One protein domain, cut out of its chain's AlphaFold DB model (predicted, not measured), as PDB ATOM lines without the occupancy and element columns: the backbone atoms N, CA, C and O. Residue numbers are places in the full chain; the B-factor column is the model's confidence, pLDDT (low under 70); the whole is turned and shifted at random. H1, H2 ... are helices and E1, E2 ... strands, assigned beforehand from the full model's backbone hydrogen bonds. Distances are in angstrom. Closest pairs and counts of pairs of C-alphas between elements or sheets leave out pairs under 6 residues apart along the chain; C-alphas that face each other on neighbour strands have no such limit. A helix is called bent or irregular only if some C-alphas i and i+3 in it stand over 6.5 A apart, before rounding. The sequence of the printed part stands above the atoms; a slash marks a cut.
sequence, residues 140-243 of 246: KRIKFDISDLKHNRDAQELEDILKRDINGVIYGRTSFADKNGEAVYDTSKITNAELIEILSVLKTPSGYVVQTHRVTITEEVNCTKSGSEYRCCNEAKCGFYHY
ATOM      1  N   LYS A 140      15.628   2.999  -3.515       94.00
ATOM      2  CA  LYS A 140      16.719   2.212  -4.070       94.00
ATOM      3  C   LYS A 140      16.895   0.926  -3.296       94.00
ATOM      4  O   LYS A 140      16.553   0.831  -2.118       94.00
ATOM      5  N   ARG A 141      17.462  -0.062  -3.977       93.94
ATOM      6  CA  ARG A 141      18.000  -1.258  -3.349       93.94
ATOM      7  C   ARG A 141      19.481  -1.348  -3.645       93.94
ATOM      8  O   ARG A 141      19.865  -1.331  -4.815       93.94
ATOM      9  N   ILE A 142      20.262  -1.565  -2.597       94.19
ATOM     10  CA  ILE A 142      21.656  -1.969  -2.714       94.19
ATOM     11  C   ILE A 142      21.842  -3.426  -2.306       94.19
ATOM     12  O   ILE A 142      21.138  -3.941  -1.431       94.19
ATOM     13  N   LYS A 143      22.819  -4.074  -2.931       94.12
ATOM     14  CA  LYS A 143      23.488  -5.251  -2.381       94.12
ATOM     15  C   LYS A 143      24.901  -4.874  -1.999       94.12
ATOM     16  O   LYS A 143      25.523  -4.044  -2.664       94.12
ATOM     17  N   PHE A 144      25.392  -5.489  -0.940       91.88
ATOM     18  CA  PHE A 144      26.713  -5.199  -0.420       91.88
ATOM     19  C   PHE A 144      27.390  -6.449   0.121       91.88
ATOM     20  O   PHE A 144      26.735  -7.330   0.677       91.88
ATOM     21  N   ASP A 145      28.706  -6.500  -0.035       90.31
ATOM     22  CA  ASP A 145      29.543  -7.563   0.512       90.31
ATOM     23  C   ASP A 145      30.067  -7.191   1.899       90.31
ATOM     24  O   ASP A 145      30.338  -6.026   2.196       90.31
ATOM     25  N   ILE A 146      30.213  -8.207   2.748       86.62
ATOM     26  CA  ILE A 146      30.644  -8.113   4.145       86.62
ATOM     27  C   ILE A 146      31.620  -9.257   4.426       86.62
ATOM     28  O   ILE A 146      31.381 -10.147   5.247       86.62
ATOM     29  N   SER A 147      32.729  -9.256   3.694       83.62
ATOM     30  CA  SER A 147      33.722 -10.337   3.706       83.62
ATOM     31  C   SER A 147      34.246 -10.675   5.107       83.62
ATOM     32  O   SER A 147      34.573 -11.828   5.385       83.62
ATOM     33  N   ASP A 148      34.267  -9.689   6.006       79.94
ATOM     34  CA  ASP A 148      34.819  -9.808   7.359       79.94
ATOM     35  C   ASP A 148      33.839 -10.389   8.394       79.94
ATOM     36  O   ASP A 148      34.199 -10.564   9.559       79.94
ATOM     37  N   LEU A 149      32.610 -10.730   7.994       80.94
ATOM     38  CA  LEU A 149      31.569 -11.232   8.889       80.94
ATOM     39  C   LEU A 149      31.954 -12.600   9.490       80.94
ATOM     40  O   LEU A 149      31.966 -13.617   8.788       80.94
ATOM     41  N   LYS A 150      32.244 -12.664  10.797       82.69
ATOM     42  CA  LYS A 150      32.829 -13.865  11.436       82.69
ATOM     43  C   LYS A 150      31.830 -14.815  12.067       82.69
ATOM     44  O   LYS A 150      32.036 -16.030  11.996       82.69
ATOM     45  N   HIS A 151      30.737 -14.302  12.627       86.69
ATOM     46  CA  HIS A 151      29.730 -15.129  13.282       86.69
ATOM     47  C   HIS A 151      28.325 -14.897  12.724       86.69
ATOM     48  O   HIS A 151      27.961 -13.803  12.305       86.69
ATOM     49  N   ASN A 152      27.495 -15.941  12.780       89.19
ATOM     50  CA  ASN A 152      26.085 -15.841  12.395       89.19
ATOM     51  C   ASN A 152      25.320 -14.819  13.254       89.19
ATOM     52  O   ASN A 152      24.406 -14.164  12.771       89.19
ATOM     53  N   ARG A 153      25.721 -14.653  14.522       87.31
ATOM     54  CA  ARG A 153      25.139 -13.644  15.414       87.31
ATOM     55  C   ARG A 153      25.372 -12.220  14.901       87.31
ATOM     56  O   ARG A 153      24.456 -11.416  14.985       87.31
ATOM     57  N   ASP A 154      26.550 -11.938  14.345       84.31
ATOM     58  CA  ASP A 154      26.865 -10.616  13.794       84.31
ATOM     59  C   ASP A 154      25.957 -10.307  12.586       84.31
ATOM     60  O   ASP A 154      25.482  -9.190  12.422       84.31
ATOM     61  N   ALA A 155      25.645 -11.325  11.772       88.31
ATOM     62  CA  ALA A 155      24.723 -11.197  10.642       88.31
ATOM     63  C   ALA A 155      23.292 -10.867  11.093       88.31
ATOM     64  O   ALA A 155      22.628 -10.025  10.496       88.31
ATOM     65  N   GLN A 156      22.824 -11.544  12.146       89.44
ATOM     66  CA  GLN A 156      21.488 -11.331  12.708       89.44
ATOM     67  C   GLN A 156      21.337  -9.927  13.278       89.44
ATOM     68  O   GLN A 156      20.328  -9.271  13.051       89.44
ATOM     69  N   GLU A 157      22.355  -9.450  13.981       87.00
ATOM     70  CA  GLU A 157      22.335  -8.103  14.525       87.00
ATOM     71  C   GLU A 157      22.384  -7.032  13.439       87.00
ATOM     72  O   GLU A 157      21.649  -6.052  13.513       87.00
ATOM     73  N   LEU A 158      23.204  -7.228  12.404       87.25
ATOM     74  CA  LEU A 158      23.223  -6.320  11.264       87.25
ATOM     75  C   LEU A 158      21.838  -6.198  10.618       87.25
ATOM     76  O   LEU A 158      21.391  -5.103  10.279       87.25
ATOM     77  N   GLU A 159      21.154  -7.330  10.475       90.44
ATOM     78  CA  GLU A 159      19.789  -7.376   9.971       90.44
ATOM     79  C   GLU A 159      18.802  -6.644  10.896       90.44
ATOM     80  O   GLU A 159      17.944  -5.908  10.401       90.44
ATOM     81  N   ASP A 160      18.935  -6.786  12.217       88.62
ATOM     82  CA  ASP A 160      18.107  -6.066  13.192       88.62
ATOM     83  C   ASP A 160      18.318  -4.548  13.108       88.62
ATOM     84  O   ASP A 160      17.341  -3.796  13.068       88.62
ATOM     85  N   ILE A 161      19.571  -4.101  13.001       87.62
ATOM     86  CA  ILE A 161      19.937  -2.683  12.883       87.62
ATOM     87  C   ILE A 161      19.369  -2.088  11.597       87.62
ATOM     88  O   ILE A 161      18.694  -1.058  11.635       87.62
ATOM     89  N   LEU A 162      19.566  -2.771  10.464       89.94
ATOM     90  CA  LEU A 162      18.988  -2.369   9.182       89.94
ATOM     91  C   LEU A 162      17.467  -2.199   9.272       89.94
ATOM     92  O   LEU A 162      16.921  -1.260   8.704       89.94
ATOM     93  N   LYS A 163      16.770  -3.098   9.972       88.50
ATOM     94  CA  LYS A 163      15.303  -3.072  10.053       88.50
ATOM     95  C   LYS A 163      14.757  -2.058  11.054       88.50
ATOM     96  O   LYS A 163      13.640  -1.579  10.859       88.50
ATOM     97  N   ARG A 164      15.470  -1.800  12.152       86.44
ATOM     98  CA  ARG A 164      14.908  -1.092  13.315       86.44
ATOM     99  C   ARG A 164      15.533   0.266  13.576       86.44
ATOM    100  O   ARG A 164      14.813   1.170  13.996       86.44
ATOM    101  N   ASP A 165      16.828   0.403  13.323       86.00
ATOM    102  CA  ASP A 165      17.610   1.511  13.868       86.00
ATOM    103  C   ASP A 165      17.953   2.558  12.803       86.00
ATOM    104  O   ASP A 165      18.176   3.726  13.127       86.00
ATOM    105  N   ILE A 166      17.935   2.179  11.522       90.19
ATOM    106  CA  ILE A 166      18.256   3.090  10.422       90.19
ATOM    107  C   ILE A 166      16.981   3.708   9.844       90.19
ATOM    108  O   ILE A 166      16.239   3.090   9.075       90.19
ATOM    109  N   ASN A 167      16.743   4.976  10.179       92.00
ATOM    110  CA  ASN A 167      15.654   5.741   9.582       92.00
ATOM    111  C   ASN A 167      15.837   5.845   8.059       92.00
ATOM    112  O   ASN A 167      16.873   6.283   7.574       92.00
ATOM    113  N   GLY A 168      14.806   5.467   7.306       91.88
ATOM    114  CA  GLY A 168      14.838   5.455   5.843       91.88
ATOM    115  C   GLY A 168      15.056   4.077   5.231       91.88
ATOM    116  O   GLY A 168      14.681   3.891   4.073       91.88
ATOM    117  N   VAL A 169      15.543   3.089   5.990       93.62
ATOM    118  CA  VAL A 169      15.562   1.696   5.528       93.62
ATOM    119  C   VAL A 169      14.153   1.102   5.628       93.62
ATOM    120  O   VAL A 169      13.451   1.236   6.627       93.62
ATOM    121  N   ILE A 170      13.714   0.489   4.534       92.25
ATOM    122  CA  ILE A 170      12.402  -0.148   4.358       92.25
ATOM    123  C   ILE A 170      12.505  -1.653   4.597       92.25
ATOM    124  O   ILE A 170      11.599  -2.267   5.156       92.25
ATOM    125  N   TYR A 171      13.595  -2.249   4.127       92.94
ATOM    126  CA  TYR A 171      13.867  -3.670   4.239       92.94
ATOM    127  C   TYR A 171      15.375  -3.874   4.332       92.94
ATOM    128  O   TYR A 171      16.134  -3.216   3.621       92.94
ATOM    129  N   GLY A 172      15.792  -4.817   5.168       92.75
ATOM    130  CA  GLY A 172      17.180  -5.220   5.308       92.75
ATOM    131  C   GLY A 172      17.281  -6.716   5.535       92.75
ATOM    132  O   GLY A 172      16.428  -7.306   6.203       92.75
ATOM    133  N   ARG A 173      18.316  -7.327   4.966       93.00
ATOM    134  CA  ARG A 173      18.648  -8.734   5.171       93.00
ATOM    135  C   ARG A 173      20.152  -8.935   5.101       93.00
ATOM    136  O   ARG A 173      20.828  -8.302   4.288       93.00
ATOM    137  N   THR A 174      20.657  -9.876   5.889       91.69
ATOM    138  CA  THR A 174      22.070 -10.264   5.858       91.69
ATOM    139  C   THR A 174      22.215 -11.785   5.789       91.69
ATOM    140  O   THR A 174      21.467 -12.532   6.417       91.69
ATOM    141  N   SER A 175      23.183 -12.269   5.008       92.88
ATOM    142  CA  SER A 175      23.539 -13.686   4.915       92.88
ATOM    143  C   SER A 175      24.929 -13.935   5.494       92.88
ATOM    144  O   SER A 175      25.942 -13.500   4.947       92.88
ATOM    145  N   PHE A 176      24.994 -14.705   6.584       91.00
ATOM    146  CA  PHE A 176      26.273 -15.160   7.134       91.00
ATOM    147  C   PHE A 176      27.014 -16.126   6.204       91.00
ATOM    148  O   PHE A 176      28.247 -16.117   6.164       91.00
ATOM    149  N   ALA A 177      26.266 -16.984   5.503       94.44
ATOM    150  CA  ALA A 177      26.822 -18.009   4.627       94.44
ATOM    151  C   ALA A 177      27.450 -17.385   3.377       94.44
ATOM    152  O   ALA A 177      28.567 -17.741   3.015       94.44
ATOM    153  N   ASP A 178      26.755 -16.413   2.784       94.25
ATOM    154  CA  ASP A 178      27.175 -15.772   1.536       94.25
ATOM    155  C   ASP A 178      28.028 -14.517   1.762       94.25
ATOM    156  O   ASP A 178      28.512 -13.933   0.799       94.25
ATOM    157  N   LYS A 179      28.212 -14.099   3.025       90.06
ATOM    158  CA  LYS A 179      28.979 -12.901   3.416       90.06
ATOM    159  C   LYS A 179      28.506 -11.633   2.708       90.06
ATOM    160  O   LYS A 179      29.315 -10.809   2.297       90.06
ATOM    161  N   ASN A 180      27.195 -11.469   2.576       92.69
ATOM    162  CA  ASN A 180      26.597 -10.326   1.899       92.69
ATOM    163  C   ASN A 180      25.303  -9.873   2.579       92.69
ATOM    164  O   ASN A 180      24.788 -10.518   3.499       92.69
ATOM    165  N   GLY A 181      24.784  -8.742   2.125       92.38
ATOM    166  CA  GLY A 181      23.508  -8.201   2.548       92.38
ATOM    167  C   GLY A 181      22.790  -7.471   1.423       92.38
ATOM    168  O   GLY A 181      23.339  -7.193   0.353       92.38
ATOM    169  N   GLU A 182      21.524  -7.180   1.681       94.12
ATOM    170  CA  GLU A 182      20.692  -6.337   0.835       94.12
ATOM    171  C   GLU A 182      19.896  -5.360   1.699       94.12
ATOM    172  O   GLU A 182      19.424  -5.707   2.786       94.12
ATOM    173  N   ALA A 183      19.734  -4.137   1.200       94.44
ATOM    174  CA  ALA A 183      18.917  -3.112   1.831       94.44
ATOM    175  C   ALA A 183      18.081  -2.386   0.779       94.44
ATOM    176  O   ALA A 183      18.585  -2.041  -0.290       94.44
ATOM    177  N   VAL A 184      16.810  -2.145   1.092       94.56
ATOM    178  CA  VAL A 184      15.907  -1.266   0.340       94.56
ATOM    179  C   VAL A 184      15.655  -0.040   1.201       94.56
ATOM    180  O   VAL A 184      15.279  -0.190   2.363       94.56
ATOM    181  N   TYR A 185      15.848   1.157   0.661       94.25
ATOM    182  CA  TYR A 185      15.780   2.400   1.428       94.25
ATOM    183  C   TYR A 185      15.281   3.572   0.585       94.25
ATOM    184  O   TYR A 185      15.309   3.552  -0.646       94.25
ATOM    185  N   ASP A 186      14.793   4.583   1.292       93.12
ATOM    186  CA  ASP A 186      14.274   5.840   0.770       93.12
ATOM    187  C   ASP A 186      15.390   6.899   0.743       93.12
ATOM    188  O   ASP A 186      15.837   7.381   1.787       93.12
ATOM    189  N   THR A 187      15.830   7.273  -0.457       93.56
ATOM    190  CA  THR A 187      16.906   8.236  -0.725       93.56
ATOM    191  C   THR A 187      16.567   9.657  -0.292       93.56
ATOM    192  O   THR A 187      17.468  10.484  -0.183       93.56
ATOM    193  N   SER A 188      15.296   9.955   0.003       92.19
ATOM    194  CA  SER A 188      14.918  11.228   0.626       92.19
ATOM    195  C   SER A 188      15.251  11.293   2.121       92.19
ATOM    196  O   SER A 188      15.213  12.374   2.707       92.19
ATOM    197  N   LYS A 189      15.561  10.146   2.744       93.88
ATOM    198  CA  LYS A 189      15.836  10.018   4.184       93.88
ATOM    199  C   LYS A 189      17.266   9.614   4.496       93.88
ATOM    200  O   LYS A 189      17.755   9.984   5.556       93.88
ATOM    201  N   ILE A 190      17.886   8.826   3.620       93.94
ATOM    202  CA  ILE A 190      19.255   8.350   3.796       93.94
ATOM    203  C   ILE A 190      19.942   8.168   2.445       93.94
ATOM    204  O   ILE A 190      19.377   7.603   1.505       93.94
ATOM    205  N   THR A 191      21.175   8.644   2.341       93.06
ATOM    206  CA  THR A 191      22.020   8.476   1.158       93.06
ATOM    207  C   THR A 191      22.777   7.148   1.190       93.06
ATOM    208  O   THR A 191      22.932   6.513   2.232       93.06
ATOM    209  N   ASN A 192      23.313   6.724   0.040       89.06
ATOM    210  CA  ASN A 192      24.146   5.519  -0.031       89.06
ATOM    211  C   ASN A 192      25.378   5.647   0.875       89.06
ATOM    212  O   ASN A 192      25.745   4.684   1.535       89.06
ATOM    213  N   ALA A 193      26.003   6.829   0.908       88.69
ATOM    214  CA  ALA A 193      27.194   7.076   1.711       88.69
ATOM    215  C   ALA A 193      26.899   6.941   3.209       88.69
ATOM    216  O   ALA A 193      27.601   6.202   3.889       88.69
ATOM    217  N   GLU A 194      25.819   7.563   3.694       91.00
ATOM    218  CA  GLU A 194      25.393   7.456   5.097       91.00
ATOM    219  C   GLU A 194      25.023   6.018   5.468       91.00
ATOM    220  O   GLU A 194      25.420   5.525   6.520       91.00
ATOM    221  N   LEU A 195      24.296   5.308   4.597       90.75
ATOM    222  CA  LEU A 195      23.954   3.908   4.840       90.75
ATOM    223  C   LEU A 195      25.219   3.044   4.948       90.75
ATOM    224  O   LEU A 195      25.325   2.233   5.863       90.75
ATOM    225  N   ILE A 196      26.191   3.233   4.054       87.19
ATOM    226  CA  ILE A 196      27.462   2.501   4.090       87.19
ATOM    227  C   ILE A 196      28.291   2.873   5.315       87.19
ATOM    228  O   ILE A 196      28.863   1.978   5.936       87.19
ATOM    229  N   GLU A 197      28.341   4.149   5.691       85.75
ATOM    230  CA  GLU A 197      29.021   4.605   6.903       85.75
ATOM    231  C   GLU A 197      28.432   3.927   8.139       85.75
ATOM    232  O   GLU A 197      29.178   3.324   8.912       85.75
ATOM    233  N   ILE A 198      27.100   3.916   8.272       85.62
ATOM    234  CA  ILE A 198      26.427   3.217   9.369       85.62
ATOM    235  C   ILE A 198      26.823   1.744   9.360       85.62
ATOM    236  O   ILE A 198      27.319   1.264  10.375       85.62
ATOM    237  N   LEU A 199      26.684   1.047   8.224       82.81
ATOM    238  CA  LEU A 199      27.019  -0.380   8.097       82.81
ATOM    239  C   LEU A 199      28.499  -0.683   8.380       82.81
ATOM    240  O   LEU A 199      28.828  -1.786   8.818       82.81
ATOM    241  N   SER A 200      29.382   0.291   8.166       79.38
ATOM    242  CA  SER A 200      30.828   0.168   8.362       79.38
ATOM    243  C   SER A 200      31.284   0.462   9.791       79.38
ATOM    244  O   SER A 200      32.471   0.327  10.056       79.38
ATOM    245  N   VAL A 201      30.403   0.876  10.706       70.38
ATOM    246  CA  VAL A 201      30.773   1.257  12.089       70.38
ATOM    247  C   VAL A 201      30.091   0.360  13.137       70.38
ATOM    248  O   VAL A 201      30.326   0.496  14.339       70.38
ATOM    249  N   LEU A 202      29.272  -0.606  12.710       66.69
ATOM    250  CA  LEU A 202      28.375  -1.330  13.614       66.69
ATOM    251  C   LEU A 202      29.090  -2.148  14.671       66.69
ATOM    252  O   LEU A 202      29.764  -3.133  14.389       66.69
ATOM    253  N   LYS A 203      28.879  -1.748  15.924       61.62
ATOM    254  CA  LYS A 203      29.467  -2.419  17.065       61.62
ATOM    255  C   LYS A 203      28.625  -3.616  17.486       61.62
ATOM    256  O   LYS A 203      27.611  -3.417  18.142       61.62
ATOM    257  N   THR A 204      29.060  -4.835  17.183       61.47
ATOM    258  CA  THR A 204      28.346  -6.036  17.639       61.47
ATOM    259  C   THR A 204      28.702  -6.375  19.106       61.47
ATOM    260  O   THR A 204      29.819  -6.084  19.557       61.47
ATOM    261  N   PRO A 205      27.821  -7.019  19.911       53.03
ATOM    262  CA  PRO A 205      28.050  -7.419  21.293       53.03
ATOM    263  C   PRO A 205      29.206  -8.395  21.446       53.03
ATOM    264  O   PRO A 205      29.698  -8.575  22.555       53.03
ATOM    265  N   SER A 206      29.652  -9.027  20.354       58.75
ATOM    266  CA  SER A 206      30.876  -9.829  20.336       58.75
ATOM    267  C   SER A 206      32.151  -8.975  20.460       58.75
ATOM    268  O   SER A 206      33.244  -9.526  20.546       58.75
ATOM    269  N   GLY A 207      32.023  -7.646  20.568       53.25
ATOM    270  CA  GLY A 207      33.125  -6.728  20.850       53.25
ATOM    271  C   GLY A 207      33.796  -6.178  19.597       53.25
ATOM    272  O   GLY A 207      34.829  -5.519  19.706       53.25
ATOM    273  N   TYR A 208      33.212  -6.401  18.421       51.91
ATOM    274  CA  TYR A 208      33.671  -5.756  17.203       51.91
ATOM    275  C   TYR A 208      33.347  -4.274  17.279       51.91
ATOM    276  O   TYR A 208      32.208  -3.900  17.089       51.91
ATOM    277  N   VAL A 209      34.333  -3.418  17.549       47.72
ATOM    278  CA  VAL A 209      34.316  -2.062  16.993       47.72
ATOM    279  C   VAL A 209      34.764  -2.255  15.564       47.72
ATOM    280  O   VAL A 209      35.884  -2.713  15.329       47.72
ATOM    281  N   VAL A 210      33.883  -2.004  14.612       47.84
ATOM    282  CA  VAL A 210      34.259  -2.124  13.218       47.84
ATOM    283  C   VAL A 210      35.261  -1.011  12.906       47.84
ATOM    284  O   VAL A 210      34.899   0.113  12.585       47.84
ATOM    285  N   GLN A 211      36.554  -1.320  13.001       45.16
ATOM    286  CA  GLN A 211      37.523  -0.698  12.114       45.16
ATOM    287  C   GLN A 211      37.202  -1.235  10.720       45.16
ATOM    288  O   GLN A 211      37.586  -2.348  10.369       45.16
ATOM    289  N   THR A 212      36.396  -0.461   9.989       47.91
ATOM    290  CA  THR A 212      36.138  -0.577   8.549       47.91
ATOM    291  C   THR A 212      35.929  -2.013   8.057       47.91
ATOM    292  O   THR A 212      36.798  -2.572   7.390       47.91
ATOM    293  N   HIS A 213      34.767  -2.619   8.324       57.06
ATOM    294  CA  HIS A 213      34.286  -3.671   7.430       57.06
ATOM    295  C   HIS A 213      34.234  -3.000   6.070       57.06
ATOM    296  O   HIS A 213      33.622  -1.938   5.928       57.06
ATOM    297  N   ARG A 214      34.943  -3.557   5.091       67.06
ATOM    298  CA  ARG A 214      34.885  -3.031   3.728       67.06
ATOM    299  C   ARG A 214      33.534  -3.406   3.139       67.06
ATOM    300  O   ARG A 214      33.432  -4.356   2.369       67.06
ATOM    301  N   VAL A 215      32.500  -2.670   3.532       78.81
ATOM    302  CA  VAL A 215      31.182  -2.784   2.930       78.81
ATOM    303  C   VAL A 215      31.303  -2.220   1.527       78.81
ATOM    304  O   VAL A 215      31.503  -1.023   1.328       78.81
ATOM    305  N   THR A 216      31.250  -3.112   0.549       84.50
ATOM    306  CA  THR A 216      31.372  -2.742  -0.859       84.50
ATOM    307  C   THR A 216      30.022  -2.935  -1.511       84.50
ATOM    308  O   THR A 216      29.486  -4.042  -1.478       84.50
ATOM    309  N   ILE A 217      29.465  -1.875  -2.099       87.56
ATOM    310  CA  ILE A 217      28.241  -1.989  -2.894       87.56
ATOM    311  C   ILE A 217      28.572  -2.809  -4.140       87.56
ATOM    312  O   ILE A 217      29.418  -2.423  -4.943       87.56
ATOM    313  N   THR A 218      27.898  -3.942  -4.298       88.81
ATOM    314  CA  THR A 218      28.038  -4.822  -5.463       88.81
ATOM    315  C   THR A 218      26.941  -4.602  -6.489       88.81
ATOM    316  O   THR A 218      27.089  -4.963  -7.654       88.81
ATOM    317  N   GLU A 219      25.829  -4.005  -6.068       91.12
ATOM    318  CA  GLU A 219      24.698  -3.735  -6.935       91.12
ATOM    319  C   GLU A 219      23.884  -2.568  -6.385       91.12
ATOM    320  O   GLU A 219      23.612  -2.518  -5.188       91.12
ATOM    321  N   GLU A 220      23.430  -1.681  -7.265       91.69
ATOM    322  CA  GLU A 220      22.495  -0.607  -6.945       91.69
ATOM    323  C   GLU A 220      21.416  -0.555  -8.024       91.69
ATOM    324  O   GLU A 220      21.716  -0.541  -9.217       91.69
ATOM    325  N   VAL A 221      20.149  -0.544  -7.611       93.00
ATOM    326  CA  VAL A 221      19.011  -0.435  -8.530       93.00
ATOM    327  C   VAL A 221      17.936   0.484  -7.977       93.00
ATOM    328  O   VAL A 221      17.701   0.530  -6.768       93.00
ATOM    329  N   ASN A 222      17.221   1.146  -8.881       92.81
ATOM    330  CA  ASN A 222      16.001   1.869  -8.540       92.81
ATOM    331  C   ASN A 222      14.831   0.890  -8.367       92.81
ATOM    332  O   ASN A 222      14.758  -0.160  -9.015       92.81
ATOM    333  N   CYS A 223      13.900   1.248  -7.492       92.00
ATOM    334  CA  CYS A 223      12.722   0.458  -7.178       92.00
ATOM    335  C   CYS A 223      11.448   1.214  -7.550       92.00
ATOM    336  O   CYS A 223      11.329   2.416  -7.345       92.00
ATOM    337  N   THR A 224      10.447   0.485  -8.028       89.25
ATOM    338  CA  THR A 224       9.103   1.017  -8.274       89.25
ATOM    339  C   THR A 224       8.171   0.611  -7.144       89.25
ATOM    340  O   THR A 224       8.155  -0.548  -6.736       89.25
ATOM    341  N   LYS A 225       7.388   1.556  -6.621       86.50
ATOM    342  CA  LYS A 225       6.369   1.272  -5.609       86.50
ATOM    343  C   LYS A 225       5.040   0.945  -6.285       86.50
ATOM    344  O   LYS A 225       4.590   1.686  -7.153       86.50
ATOM    345  N   SER A 226       4.403  -0.137  -5.858       83.38
ATOM    346  CA  SER A 226       3.067  -0.546  -6.288       83.38
ATOM    347  C   SER A 226       2.244  -0.892  -5.050       83.38
ATOM    348  O   SER A 226       2.380  -1.968  -4.472       83.38
ATOM    349  N   GLY A 227       1.411   0.046  -4.595       84.31
ATOM    350  CA  GLY A 227       0.655  -0.110  -3.350       84.31
ATOM    351  C   GLY A 227       1.571  -0.193  -2.121       84.31
ATOM    352  O   GLY A 227       2.271   0.769  -1.798       84.31
ATOM    353  N   SER A 228       1.545  -1.332  -1.423       83.56
ATOM    354  CA  SER A 228       2.385  -1.626  -0.248       83.56
ATOM    355  C   SER A 228       3.694  -2.357  -0.581       83.56
ATOM    356  O   SER A 228       4.465  -2.678   0.329       83.56
ATOM    357  N   GLU A 229       3.950  -2.617  -1.864       87.25
ATOM    358  CA  GLU A 229       5.103  -3.372  -2.347       87.25
ATOM    359  C   GLU A 229       6.100  -2.475  -3.082       87.25
ATOM    360  O   GLU A 229       5.728  -1.541  -3.795       87.25
ATOM    361  N   TYR A 230       7.380  -2.808  -2.946       89.81
ATOM    362  CA  TYR A 230       8.476  -2.250  -3.723       89.81
ATOM    363  C   TYR A 230       9.035  -3.329  -4.638       89.81
ATOM    364  O   TYR A 230       9.435  -4.404  -4.190       89.81
ATOM    365  N   ARG A 231       9.080  -3.032  -5.931       92.25
ATOM    366  CA  ARG A 231       9.630  -3.897  -6.967       92.25
ATOM    367  C   ARG A 231      10.954  -3.320  -7.450       92.25
ATOM    368  O   ARG A 231      10.977  -2.285  -8.114       92.25
ATOM    369  N   CYS A 232      12.049  -4.005  -7.149       92.50
ATOM    370  CA  CYS A 232      13.394  -3.604  -7.557       92.50
ATOM    371  C   CYS A 232      13.912  -4.611  -8.585       92.50
ATOM    372  O   CYS A 232      14.084  -5.788  -8.263       92.50
ATOM    373  N   CYS A 233      14.139  -4.171  -9.819       89.12
ATOM    374  CA  CYS A 233      14.584  -5.041 -10.906       89.12
ATOM    375  C   CYS A 233      15.987  -4.648 -11.362       89.12
ATOM    376  O   CYS A 233      16.256  -3.471 -11.579       89.12
ATOM    377  N   ASN A 234      16.851  -5.645 -11.536       88.25
ATOM    378  CA  ASN A 234      18.056  -5.520 -12.351       88.25
ATOM    379  C   ASN A 234      17.831  -6.234 -13.698       88.25
ATOM    380  O   ASN A 234      16.750  -6.774 -13.949       88.25
ATOM    381  N   GLU A 235      18.850  -6.268 -14.556       80.75
ATOM    382  CA  GLU A 235      18.772  -6.917 -15.874       80.75
ATOM    383  C   GLU A 235      18.434  -8.417 -15.808       80.75
ATOM    384  O   GLU A 235      17.875  -8.973 -16.751       80.75
ATOM    385  N   ALA A 236      18.740  -9.085 -14.692       78.12
ATOM    386  CA  ALA A 236      18.618 -10.531 -14.554       78.12
ATOM    387  C   ALA A 236      17.365 -10.983 -13.783       78.12
ATOM    388  O   ALA A 236      16.846 -12.069 -14.050       78.12
ATOM    389  N   LYS A 237      16.914 -10.222 -12.775       86.69
ATOM    390  CA  LYS A 237      15.877 -10.617 -11.804       86.69
ATOM    391  C   LYS A 237      15.183  -9.404 -11.170       86.69
ATOM    392  O   LYS A 237      15.787  -8.360 -10.940       86.69
ATOM    393  N   CYS A 238      13.921  -9.599 -10.786       87.81
ATOM    394  CA  CYS A 238      13.158  -8.665  -9.958       87.81
ATOM    395  C   CYS A 238      12.968  -9.220  -8.544       87.81
ATOM    396  O   CYS A 238      12.559 -10.371  -8.386       87.81
ATOM    397  N   GLY A 239      13.235  -8.394  -7.534       87.69
ATOM    398  CA  GLY A 239      12.857  -8.632  -6.141       87.69
ATOM    399  C   GLY A 239      11.596  -7.851  -5.773       87.69
ATOM    400  O   GLY A 239      11.378  -6.749  -6.284       87.69
ATOM    401  N   PHE A 240      10.784  -8.428  -4.889       89.94
ATOM    402  CA  PHE A 240       9.595  -7.803  -4.312       89.94
ATOM    403  C   PHE A 240       9.791  -7.680  -2.805       89.94
ATOM    404  O   PHE A 240      10.167  -8.649  -2.146       89.94
ATOM    405  N   TYR A 241       9.550  -6.486  -2.279       89.56
ATOM    406  CA  TYR A 241       9.826  -6.136  -0.895       89.56
ATOM    407  C   TYR A 241       8.590  -5.476  -0.294       89.56
ATOM    408  O   TYR A 241       8.024  -4.553  -0.876       89.56
ATOM    409  N   HIS A 242       8.162  -5.944   0.873       84.31
ATOM    410  CA  HIS A 242       6.987  -5.408   1.551       84.31
ATOM    411  C   HIS A 242       7.404  -4.447   2.655       84.31
ATOM    412  O   HIS A 242       8.366  -4.701   3.381       84.31
ATOM    413  N   TYR A 243       6.628  -3.379   2.826       69.19
ATOM    414  CA  TYR A 243       6.721  -2.552   4.022       69.19
ATOM    415  C   TYR A 243       6.132  -3.325   5.209       69.19
ATOM    416  O   TYR A 243       4.917  -3.359   5.402       69.19
TER     417      TYR A 243
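Overview. This is residues 140 to 243 of the 246 residues of an uncharacterized protein of Candidatus Altiarchaeales archaeon HGW-Altiarchaeales-3 (UniProt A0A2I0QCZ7). One six-stranded sheet, twisted and curled like part of a barrel, folds back on itself at the long strand E4, with E2, E3 and E1 in one leaf and the hairpin E5 and E6 in the other. Two helices cover part of one face: H1 runs along E2, and the shorter H2 lies aslant over E3. The printed part has 104 residues, in the order E1 H1 E2 E3 H2 E4 E5 E6; the sheet runs E2 E3 E1 E4 E5 E6, antiparallel throughout, and the class is mixed, helices and strands. The whole is compact, with a radius of gyration of the C-alphas of 13.3 A, and spans 41 by 27 by 21 A, only just elongated.

Along the chain. In the sheet, E2 is residues 169 to 175, 17.3 A long, E3 residues 180 to 186, 20.4 A, and E1 residues 140 to 145, 16.8 A, beginning at C-alpha 140 (16.719, 2.212, -4.070). E4, residues 216 to 226, is 28.9 A long and bends by 51 degrees at residue 219. E5 is residues 229 to 233 and E6 residues 238 to 242, ending at C-alpha 242 (6.987, -5.408, 1.551). H1, residues 152 to 164, is 18.5 A long and starts at C-alpha 152 (26.085, -15.841, 12.395); H2 is residues 192 to 199, 10.4 A.

Arrangement. This is a folded sheet, one sheet bent back into two leaves that face each other: E2 E3 E1 face E5 E6, with E4 as the hinge. E2 and E3 form a hairpin, with N 173 and O 182 at 2.9 A. E3 and E1 have N 183 and O 142 at 3.0 A. E4 pairs with E1 over residues 216 to 222, with N 143 and O 219 at 2.9 A, and with E5 over residues 223 to 226, with N 224 and O 231 at 2.8 A. E4 E5 E6 are a meander, each strand the antiparallel neighbour of the one before; N 230 and O 241 are 2.8 A apart. Between the leaves, the closest C-alphas of E2 and E6, Tyr 171 and Tyr 241, are 7.0 A apart. H1 is on the sheet, over E2 at a height of 6.3 A, and runs along the strands, at 2 degrees to E2 on the local plane; their closest C-alphas, Glu 159 and Arg 173, are 5.1 A apart. H2 is on the same face, at a height of 7.2 A, only just over E3 with 3 of its C-alphas, and slantwise at 55 degrees on the local plane. The helices are close but not clearly touching, with C-alphas of Leu 158 and Leu 199 at 7.7 A. E1, H1, E2 and E3, H2, E4 are split strand-helix-strand units, two strands running the same way with another strand between them in the sheet; both crossovers are right-handed. In H1 and H2 every O i to N i+4 pair is within hydrogen-bond range.

Size, cuts and confidence. The two C-alphas farthest apart, those of Gly 207 and Gly 227, are 41.0 A apart. The printed part has no cut. The link H2 to E4, residues 200 to 215, is long. The mean pLDDT of the printed part is 84.6; residues 202 to 214 and residue 243 are under 70.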